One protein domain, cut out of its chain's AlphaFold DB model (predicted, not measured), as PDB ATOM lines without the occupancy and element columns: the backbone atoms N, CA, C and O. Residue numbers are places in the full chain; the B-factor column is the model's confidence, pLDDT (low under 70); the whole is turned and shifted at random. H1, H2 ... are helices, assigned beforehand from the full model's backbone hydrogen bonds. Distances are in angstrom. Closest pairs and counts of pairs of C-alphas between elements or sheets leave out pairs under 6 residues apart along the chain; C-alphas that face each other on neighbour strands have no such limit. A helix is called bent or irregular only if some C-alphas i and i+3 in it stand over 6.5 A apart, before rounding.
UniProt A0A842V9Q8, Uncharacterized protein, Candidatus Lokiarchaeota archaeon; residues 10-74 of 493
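AT A GLANCE: This is residues 10 to 74 of the 493 residues of an uncharacterized protein of Candidatus Lokiarchaeota archaeon (UniProt A0A842V9Q8). The picture is an elongated zigzag of helices: H3, the longest, has H4 folded back from its end as a V, and H2 forms a corner at its beginning, with little H1 beyond H2 at the far end. It is loosely joined, since H3 and H4 are the one pair of helices that touch, and the long loop of residues 14 to 27 joins H1 to H2. The printed part has 65 residues with four named helices, in the order H1, H2, H3, H4, and no named strand; the class is all helix. The whole is compact by its radius of gyration of the C-alphas, 12.3 A, while its C-alphas span 39 by 22 by 16 A.

IN THESE COORDINATES: Find C-alpha 10 at (247.565, 171.235, 235.285), where H1 begins; it takes residues 10 to 13. After residues 14 to 27, H2 runs from residue 28 to 37 over 14.4 A. Pass Ala 38 and you reach H3, residues 39 to 54, which runs 21.1 A from C-alpha 39 at (234.483, 172.120, 239.042). Near residue 46 you will find a kink of 32 degrees, and H3 is irregular, but only just: C-alphas 41 and 44 are 7.0 A apart. H4, residues 60 to 68, covers 12.2 A and ends at C-alpha 68, at (233.696, 161.810, 248.621).

HOW THE PARTS SIT: Start at H1, which is close to H2 but not clearly touching it; their closest C-alphas, those of Tyr 13 and Ile 33, are 7.1 A apart. H2 is close to H3 but not clearly touching it, with the closest C-alphas, those of Asn 35 and Met 42, 6.8 A apart. These two run opposite ways at a steep tilt of 56 degrees. Farther along, H3 and H4 touch, and their closest C-alphas, those of Ala 53 and Val 63, are 5.5 A apart. They run opposite ways at a steep tilt of 59 degrees. H1 is apart from H3 and H4, and H2 is apart from H4. In H2 and H4 every O i to N i+4 pair is within hydrogen-bond range, in H3 10 of 12 are, and H1 is too short for such a pair.

THE WHOLE: Look at Arg 12 and Asn 58 for the two C-alphas farthest apart, 38.8 A. The link from H1 to H2 is long, with 14 residues, while those from H2 to H3 and from H3 to H4 are tight. The printed part has no cut. Its mean pLDDT is 85.7, and no printed residue is under 70.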
ATOM      1  N   GLY A  10     247.945 172.176 234.227       87.75
ATOM      2  CA  GLY A  10     247.565 171.235 235.285       87.75
ATOM      3  C   GLY A  10     248.725 170.819 236.193       87.75
ATOM      4  O   GLY A  10     248.561 170.762 237.409       87.75
ATOM      5  N   TYR A  11     249.922 170.625 235.632       89.62
ATOM      6  CA  TYR A  11     251.115 170.294 236.418       89.62
ATOM      7  C   TYR A  11     251.549 171.438 237.347       89.62
ATOM      8  O   TYR A  11     252.056 171.181 238.433       89.62
ATOM      9  N   ARG A  12     251.301 172.705 236.974       88.31
ATOM     10  CA  ARG A  12     251.590 173.867 237.841       88.31
ATOM     11  C   ARG A  12     250.687 173.918 239.066       88.31
ATOM     12  O   ARG A  12     251.099 174.444 240.089       88.31
ATOM     13  N   TYR A  13     249.479 173.371 238.958       89.25
ATOM     14  CA  TYR A  13     248.537 173.275 240.072       89.25
ATOM     15  C   TYR A  13     248.826 172.081 240.995       89.25
ATOM     16  O   TYR A  13     248.095 171.872 241.953       89.25
ATOM     17  N   GLY A  14     249.881 171.301 240.724       89.19
ATOM     18  CA  GLY A  14     250.286 170.170 241.558       89.19
ATOM     19  C   GLY A  14     249.674 168.826 241.157       89.19
ATOM     20  O   GLY A  14     249.747 167.876 241.937       89.19
ATOM     21  N   LEU A  15     249.083 168.714 239.958       89.06
ATOM     22  CA  LEU A  15     248.649 167.420 239.427       89.06
ATOM     23  C   LEU A  15     249.866 166.563 239.076       89.06
ATOM     24  O   LEU A  15     250.719 166.983 238.302       89.06
ATOM     25  N   SER A  16     249.912 165.332 239.583       85.31
ATOM     26  CA  SER A  16     250.960 164.364 239.226       85.31
ATOM     27  C   SER A  16     250.776 163.781 237.821       85.31
ATOM     28  O   SER A  16     251.739 163.368 237.179       85.31
ATOM     29  N   ARG A  17     249.534 163.763 237.321       85.94
ATOM     30  CA  ARG A  17     249.167 163.324 235.973       85.94
ATOM     31  C   ARG A  17     247.966 164.122 235.488       85.94
ATOM     32  O   ARG A  17     246.920 164.112 236.130       85.94
ATOM     33  N   VAL A  18     248.088 164.745 234.321       87.62
ATOM     34  CA  VAL A  18     246.932 165.341 233.639       87.62
ATOM     35  C   VAL A  18     246.214 164.250 232.839       87.62
ATOM     36  O   VAL A  18     246.831 163.558 232.030       87.62
ATOM     37  N   GLY A  19     244.923 164.058 233.101       84.69
ATOM     38  CA  GLY A  19     244.119 162.974 232.531       84.69
ATOM     39  C   GLY A  19     242.619 163.228 232.683       84.69
ATOM     40  O   GLY A  19     242.168 164.358 232.534       84.69
ATOM     41  N   CYS A  20     241.840 162.179 232.959       86.75
ATOM     42  CA  CYS A  20     240.389 162.287 233.151       86.75
ATOM     43  C   CYS A  20     240.037 163.182 234.353       86.75
ATOM     44  O   CYS A  20     240.714 163.120 235.377       86.75
ATOM     45  N   SER A  21     238.945 163.950 234.252       87.62
ATOM     46  CA  SER A  21     238.458 164.827 235.332       87.62
ATOM     47  C   SER A  21     237.914 164.055 236.539       87.62
ATOM     48  O   SER A  21     238.077 164.493 237.671       87.62
ATOM     49  N   VAL A  22     237.306 162.889 236.307       88.44
ATOM     50  CA  VAL A  22     236.872 161.944 237.344       88.44
ATOM     51  C   VAL A  22     237.428 160.570 236.983       88.44
ATOM     52  O   VAL A  22     237.055 159.989 235.963       88.44
ATOM     53  N   CYS A  23     238.368 160.061 237.782       86.94
ATOM     54  CA  CYS A  23     239.095 158.832 237.473       86.94
ATOM     55  C   CYS A  23     239.097 157.881 238.674       86.94
ATOM     56  O   CYS A  23     239.537 158.273 239.751       86.94
ATOM     57  N   PRO A  24     238.717 156.602 238.497       85.38
ATOM     58  CA  PRO A  24     238.730 155.635 239.593       85.38
ATOM     59  C   PRO A  24     240.138 155.312 240.117       85.38
ATOM     60  O   PRO A  24     240.268 154.684 241.161       85.38
ATOM     61  N   PHE A  25     241.183 155.727 239.399       84.56
ATOM     62  CA  PHE A  25     242.586 155.576 239.789       84.56
ATOM     63  C   PHE A  25     243.231 156.901 240.221       84.56
ATOM     64  O   PHE A  25     244.449 156.954 240.377       84.56
ATOM     65  N   SER A  26     242.455 157.984 240.353       85.75
ATOM     66  CA  SER A  26     242.986 159.253 240.848       85.75
ATOM     67  C   SER A  26     243.209 159.193 242.354       85.75
ATOM     68  O   SER A  26     242.425 158.584 243.087       85.75
ATOM     69  N   SER A  27     244.276 159.853 242.803       86.88
ATOM     70  CA  SER A  27     244.503 160.129 244.216       86.88
ATOM     71  C   SER A  27     243.559 161.224 244.704       86.88
ATOM     72  O   SER A  27     243.169 162.108 243.934       86.88
ATOM     73  N   ASP A  28     243.269 161.203 246.002       87.38
ATOM     74  CA  ASP A  28     242.427 162.206 246.663       87.38
ATOM     75  C   ASP A  28     242.998 163.625 246.486       87.38
ATOM     76  O   ASP A  28     242.259 164.594 246.312       87.38
ATOM     77  N   TRP A  29     244.330 163.739 246.435       88.81
ATOM     78  CA  TRP A  29     245.042 164.984 246.135       88.81
ATOM     79  C   TRP A  29     244.683 165.550 244.756       88.81
ATOM     80  O   TRP A  29     244.268 166.702 244.635       88.81
ATOM     81  N   SER A  30     244.799 164.730 243.708       89.44
ATOM     82  CA  SER A  30     244.490 165.155 242.342       89.44
ATOM     83  C   SER A  30     243.004 165.481 242.178       89.44
ATOM     84  O   SER A  30     242.670 166.451 241.507       89.44
ATOM     85  N   GLU A  31     242.111 164.723 242.823       88.38
ATOM     86  CA  GLU A  31     240.667 165.006 242.813       88.38
ATOM     87  C   GLU A  31     240.347 166.343 243.486       88.38
ATOM     88  O   GLU A  31     239.578 167.134 242.943       88.38
ATOM     89  N   SER A  32     240.994 166.628 244.618       88.31
ATOM     90  CA  SER A  32     240.842 167.898 245.332       88.31
ATOM     91  C   SER A  32     241.295 169.081 244.475       88.31
ATOM     92  O   SER A  32     240.579 170.076 244.378       88.31
ATOM     93  N   ILE A  33     242.439 168.962 243.790       90.38
ATOM     94  CA  ILE A  33     242.925 170.006 242.877       90.38
ATOM     95  C   ILE A  33     241.952 170.212 241.715       90.38
ATOM     96  O   ILE A  33     241.582 171.352 241.445       90.38
ATOM     97  N   ILE A  34     241.528 169.142 241.029       89.56
ATOM     98  CA  ILE A  34     240.624 169.248 239.869       89.56
ATOM     99  C   ILE A  34     239.302 169.906 240.280       89.56
ATOM    100  O   ILE A  34     238.802 170.761 239.549       89.56
ATOM    101  N   ASN A  35     238.780 169.576 241.463       87.75
ATOM    102  CA  ASN A  35     237.549 170.168 241.979       87.75
ATOM    103  C   ASN A  35     237.678 171.678 242.238       87.75
ATOM    104  O   ASN A  35     236.718 172.414 242.034       87.75
ATOM    105  N   LEU A  36     238.863 172.147 242.641       89.00
ATOM    106  CA  LEU A  36     239.134 173.574 242.842       89.00
ATOM    107  C   LEU A  36     239.324 174.324 241.519       89.00
ATOM    108  O   LEU A  36     238.776 175.409 241.344       89.00
ATOM    109  N   ILE A  37     240.102 173.766 240.586       90.00
ATOM    110  CA  ILE A  37     240.490 174.485 239.359       90.00
ATOM    111  C   ILE A  37     239.474 174.343 238.221       90.00
ATOM    112  O   ILE A  37     239.456 175.170 237.312       90.00
ATOM    113  N   ALA A  38     238.671 173.276 238.218       86.75
ATOM    114  CA  ALA A  38     237.760 172.947 237.126       86.75
ATOM    115  C   ALA A  38     236.491 172.197 237.596       86.75
ATOM    116  O   ALA A  38     236.179 171.126 237.061       86.75
ATOM    117  N   PRO A  39     235.698 172.764 238.528       87.19
ATOM    118  CA  PRO A  39     234.483 172.120 239.042       87.19
ATOM    119  C   PRO A  39     233.470 171.798 237.930       87.19
ATOM    120  O   PRO A  39     232.836 170.742 237.933       87.19
ATOM    121  N   ASN A  40     233.390 172.657 236.911       89.88
ATOM    122  CA  ASN A  40     232.497 172.479 235.764       89.88
ATOM    123  C   ASN A  40     232.808 171.206 234.951       89.88
ATOM    124  O   ASN A  40     231.898 170.617 234.373       89.88
ATOM    125  N   LEU A  41     234.069 170.748 234.926       87.44
ATOM    126  CA  LEU A  41     234.456 169.500 234.249       87.44
ATOM    127  C   LEU A  41     234.086 168.250 235.057       87.44
ATOM    128  O   LEU A  41     233.986 167.161 234.489       87.44
ATOM    129  N   MET A  42     233.919 168.385 236.373       87.38
ATOM    130  CA  MET A  42     233.536 167.285 237.255       87.38
ATOM    131  C   MET A  42     232.019 167.139 237.356       87.38
ATOM    132  O   MET A  42     231.527 166.012 237.367       87.38
ATOM    133  N   GLY A  43     231.283 168.256 237.382       88.62
ATOM    134  CA  GLY A  43     229.834 168.307 237.609       88.62
ATOM    135  C   GLY A  43     229.013 167.238 236.870       88.62
ATOM    136  O   GLY A  43     228.286 166.493 237.527       88.62
ATOM    137  N   PRO A  44     229.152 167.069 235.539       90.81
ATOM    138  CA  PRO A  44     228.402 166.054 234.798       90.81
ATOM    139  C   PRO A  44     228.662 164.619 235.279       90.81
ATOM    140  O   PRO A  44     227.730 163.826 235.397       90.81
ATOM    141  N   TYR A  45     229.914 164.284 235.596       89.75
ATOM    142  CA  TYR A  45     230.287 162.957 236.086       89.75
ATOM    143  C   TYR A  45     229.860 162.745 237.538       89.75
ATOM    144  O   TYR A  45     229.370 161.669 237.872       89.75
ATOM    145  N   LEU A  46     229.983 163.773 238.382       88.88
ATOM    146  CA  LEU A  46     229.470 163.735 239.751       88.88
ATOM    147  C   LEU A  46     227.955 163.515 239.756       88.88
ATOM    148  O   LEU A  46     227.481 162.684 240.516       88.88
ATOM    149  N   ASN A  47     227.211 164.139 238.839       89.94
ATOM    150  CA  ASN A  47     225.777 163.895 238.683       89.94
ATOM    151  C   ASN A  47     225.455 162.447 238.285       89.94
ATOM    152  O   ASN A  47     224.472 161.889 238.768       89.94
ATOM    153  N   ILE A  48     226.271 161.814 237.432       88.12
ATOM    154  CA  ILE A  48     226.117 160.385 237.107       88.12
ATOM    155  C   ILE A  48     226.340 159.528 238.360       88.12
ATOM    156  O   ILE A  48     225.548 158.627 238.628       88.12
ATOM    157  N   LEU A  49     227.381 159.820 239.144       88.06
ATOM    158  CA  LEU A  49     227.667 159.103 240.389       88.06
ATOM    159  C   LEU A  49     226.571 159.311 241.441       88.06
ATOM    160  O   LEU A  49     226.188 158.349 242.100       88.06
ATOM    161  N   SER A  50     226.029 160.526 241.552       87.56
ATOM    162  CA  SER A  50     224.896 160.828 242.427       87.56
ATOM    163  C   SER A  50     223.678 160.003 242.034       87.56
ATOM    164  O   SER A  50     223.120 159.326 242.884       87.56
ATOM    165  N   LYS A  51     223.324 159.964 240.742       85.75
ATOM    166  CA  LYS A  51     222.212 159.134 240.248       85.75
ATOM    167  C   LYS A  51     222.416 157.650 240.539       85.75
ATOM    168  O   LYS A  51     221.459 156.977 240.894       85.75
ATOM    169  N   LEU A  52     223.645 157.145 240.404       81.62
ATOM    170  CA  LEU A  52     223.973 155.758 240.748       81.62
ATOM    171  C   LEU A  52     223.793 155.486 242.246       81.62
ATOM    172  O   LEU A  52     223.199 154.477 242.605       81.62
ATOM    173  N   ALA A  53     224.270 156.380 243.113       82.44
ATOM    174  CA  ALA A  53     224.104 156.252 244.560       82.44
ATOM    175  C   ALA A  53     222.631 156.359 244.987       82.44
ATOM    176  O   ALA A  53     222.195 155.641 245.886       82.44
ATOM    177  N   SER A  54     221.848 157.194 244.295       80.69
ATOM    178  CA  SER A  54     220.412 157.363 244.535       80.69
ATOM    179  C   SER A  54     219.580 156.110 244.266       80.69
ATOM    180  O   SER A  54     218.467 156.015 244.766       80.69
ATOM    181  N   ILE A  55     220.108 155.124 243.530       74.38
ATOM    182  CA  ILE A  55     219.447 153.819 243.376       74.38
ATOM    183  C   ILE A  55     219.379 153.082 244.722       74.38
ATOM    184  O   ILE A  55     218.434 152.337 244.973       74.38
ATOM    185  N   GLU A  56     220.373 153.277 245.591       70.69
ATOM    186  CA  GLU A  56     220.471 152.568 246.870       70.69
ATOM    187  C   GLU A  56     219.949 153.399 248.052       70.69
ATOM    188  O   GLU A  56     219.523 152.834 249.059       70.69
ATOM    189  N   THR A  57     219.973 154.734 247.965       73.19
ATOM    190  CA  THR A  57     219.495 155.609 249.044       73.19
ATOM    191  C   THR A  57     219.095 156.998 248.549       73.19
ATOM    192  O   THR A  57     219.825 157.635 247.798       73.19
ATOM    193  N   ASN A  58     217.966 157.515 249.040       76.69
ATOM    194  CA  ASN A  58     217.513 158.883 248.760       76.69
ATOM    195  C   ASN A  58     218.095 159.931 249.729       76.69
ATOM    196  O   ASN A  58     217.773 161.112 249.625       76.69
ATOM    197  N   GLU A  59     218.942 159.533 250.684       83.38
ATOM    198  CA  GLU A  59     219.551 160.467 251.635       83.38
ATOM    199  C   GLU A  59     220.756 161.194 251.017       83.38
ATOM    200  O   GLU A  59     221.818 160.601 250.805       83.38
ATOM    201  N   GLU A  60     220.639 162.511 250.819       84.25
ATOM    202  CA  GLU A  60     221.692 163.344 250.213       84.25
ATOM    203  C   GLU A  60     223.050 163.225 250.919       84.25
ATOM    204  O   GLU A  60     224.099 163.192 250.271       84.25
ATOM    205  N   ARG A  61     223.051 163.110 252.255       83.75
ATOM    206  CA  ARG A  61     224.286 162.945 253.038       83.75
ATOM    207  C   ARG A  61     225.015 161.649 252.684       83.75
ATOM    208  O   ARG A  61     226.226 161.676 252.483       83.75
ATOM    209  N   LYS A  62     224.290 160.532 252.555       81.75
ATOM    210  CA  LYS A  62     224.871 159.228 252.197       81.75
ATOM    211  C   LYS A  62     225.385 159.222 250.758       81.75
ATOM    212  O   LYS A  62     226.468 158.696 250.509       81.75
ATOM    213  N   VAL A  63     224.667 159.869 249.838       85.38
ATOM    214  CA  VAL A  63     225.118 160.066 248.451       85.38
ATOM    215  C   VAL A  63     226.420 160.878 248.404       85.38
ATOM    216  O   VAL A  63     227.379 160.475 247.742       85.38
ATOM    217  N   SER A  64     226.496 161.987 249.147       85.75
ATOM    218  CA  SER A  64     227.706 162.820 249.222       85.75
ATOM    219  C   SER A  64     228.899 162.037 249.772       85.75
ATOM    220  O   SER A  64     229.991 162.081 249.201       85.75
ATOM    221  N   ASP A  65     228.682 161.275 250.843       86.19
ATOM    222  CA  ASP A  65     229.703 160.436 251.467       86.19
ATOM    223  C   ASP A  65     230.210 159.335 250.532       86.19
ATOM    224  O   ASP A  65     231.419 159.124 250.443       86.19
ATOM    225  N   PHE A  66     229.316 158.665 249.803       84.56
ATOM    226  CA  PHE A  66     229.663 157.637 248.818       84.56
ATOM    227  C   PHE A  66     230.618 158.171 247.739       84.56
ATOM    228  O   PHE A  66     231.599 157.510 247.374       84.56
ATOM    229  N   ILE A  67     230.363 159.392 247.259       87.81
ATOM    230  CA  ILE A  67     231.193 160.056 246.251       87.81
ATOM    231  C   ILE A  67     232.529 160.502 246.852       87.81
ATOM    232  O   ILE A  67     233.579 160.133 246.320       87.81
ATOM    233  N   LYS A  68     232.501 161.241 247.969       85.19
ATOM    234  CA  LYS A  68     233.696 161.810 248.621       85.19
ATOM    235  C   LYS A  68     234.665 160.744 249.115       85.19
ATOM    236  O   LYS A  68     235.870 160.899 248.968       85.19
ATOM    237  N   LYS A  69     234.149 159.644 249.666       85.25
ATOM    238  CA  LYS A  69     234.959 158.509 250.137       85.25
ATOM    239  C   LYS A  69     235.419 157.597 248.992       85.25
ATOM    240  O   LYS A  69     236.023 156.560 249.248       85.25
ATOM    241  N   GLY A  70     235.099 157.929 247.736       83.56
ATOM    242  CA  GLY A  70     235.513 157.158 246.567       83.56
ATOM    243  C   GLY A  70     234.936 155.740 246.517       83.56
ATOM    244  O   GLY A  70     235.523 154.868 245.879       83.56
ATOM    245  N   GLN A  71     233.802 155.468 247.171       82.38
ATOM    246  CA  GLN A  71     233.246 154.111 247.260       82.38
ATOM    247  C   GLN A  71     232.848 153.560 245.883       82.38
ATOM    248  O   GLN A  71     233.054 152.377 245.604       82.38
ATOM    249  N   TRP A  72     232.403 154.431 244.973       82.75
ATOM    250  CA  TRP A  72     232.129 154.117 243.565       82.75
ATOM    251  C   TRP A  72     233.345 153.584 242.788       82.75
ATOM    252  O   TRP A  72     233.181 152.909 241.770       82.75
ATOM    253  N   LYS A  73     234.574 153.853 243.256       84.44
ATOM    254  CA  LYS A  73     235.807 153.318 242.654       84.44
ATOM    255  C   LYS A  73     235.907 151.800 242.863       84.44
ATOM    256  O   LYS A  73     236.566 151.100 242.088       84.44
ATOM    257  N   THR A  74     235.225 151.261 243.880       71.81
ATOM    258  CA  THR A  74     235.190 149.823 244.162       71.81
ATOM    259  C   THR A  74     234.216 149.114 243.212       71.81
ATOM    260  O   THR A  74     233.003 149.293 243.247       71.81
TER     261      THR A  74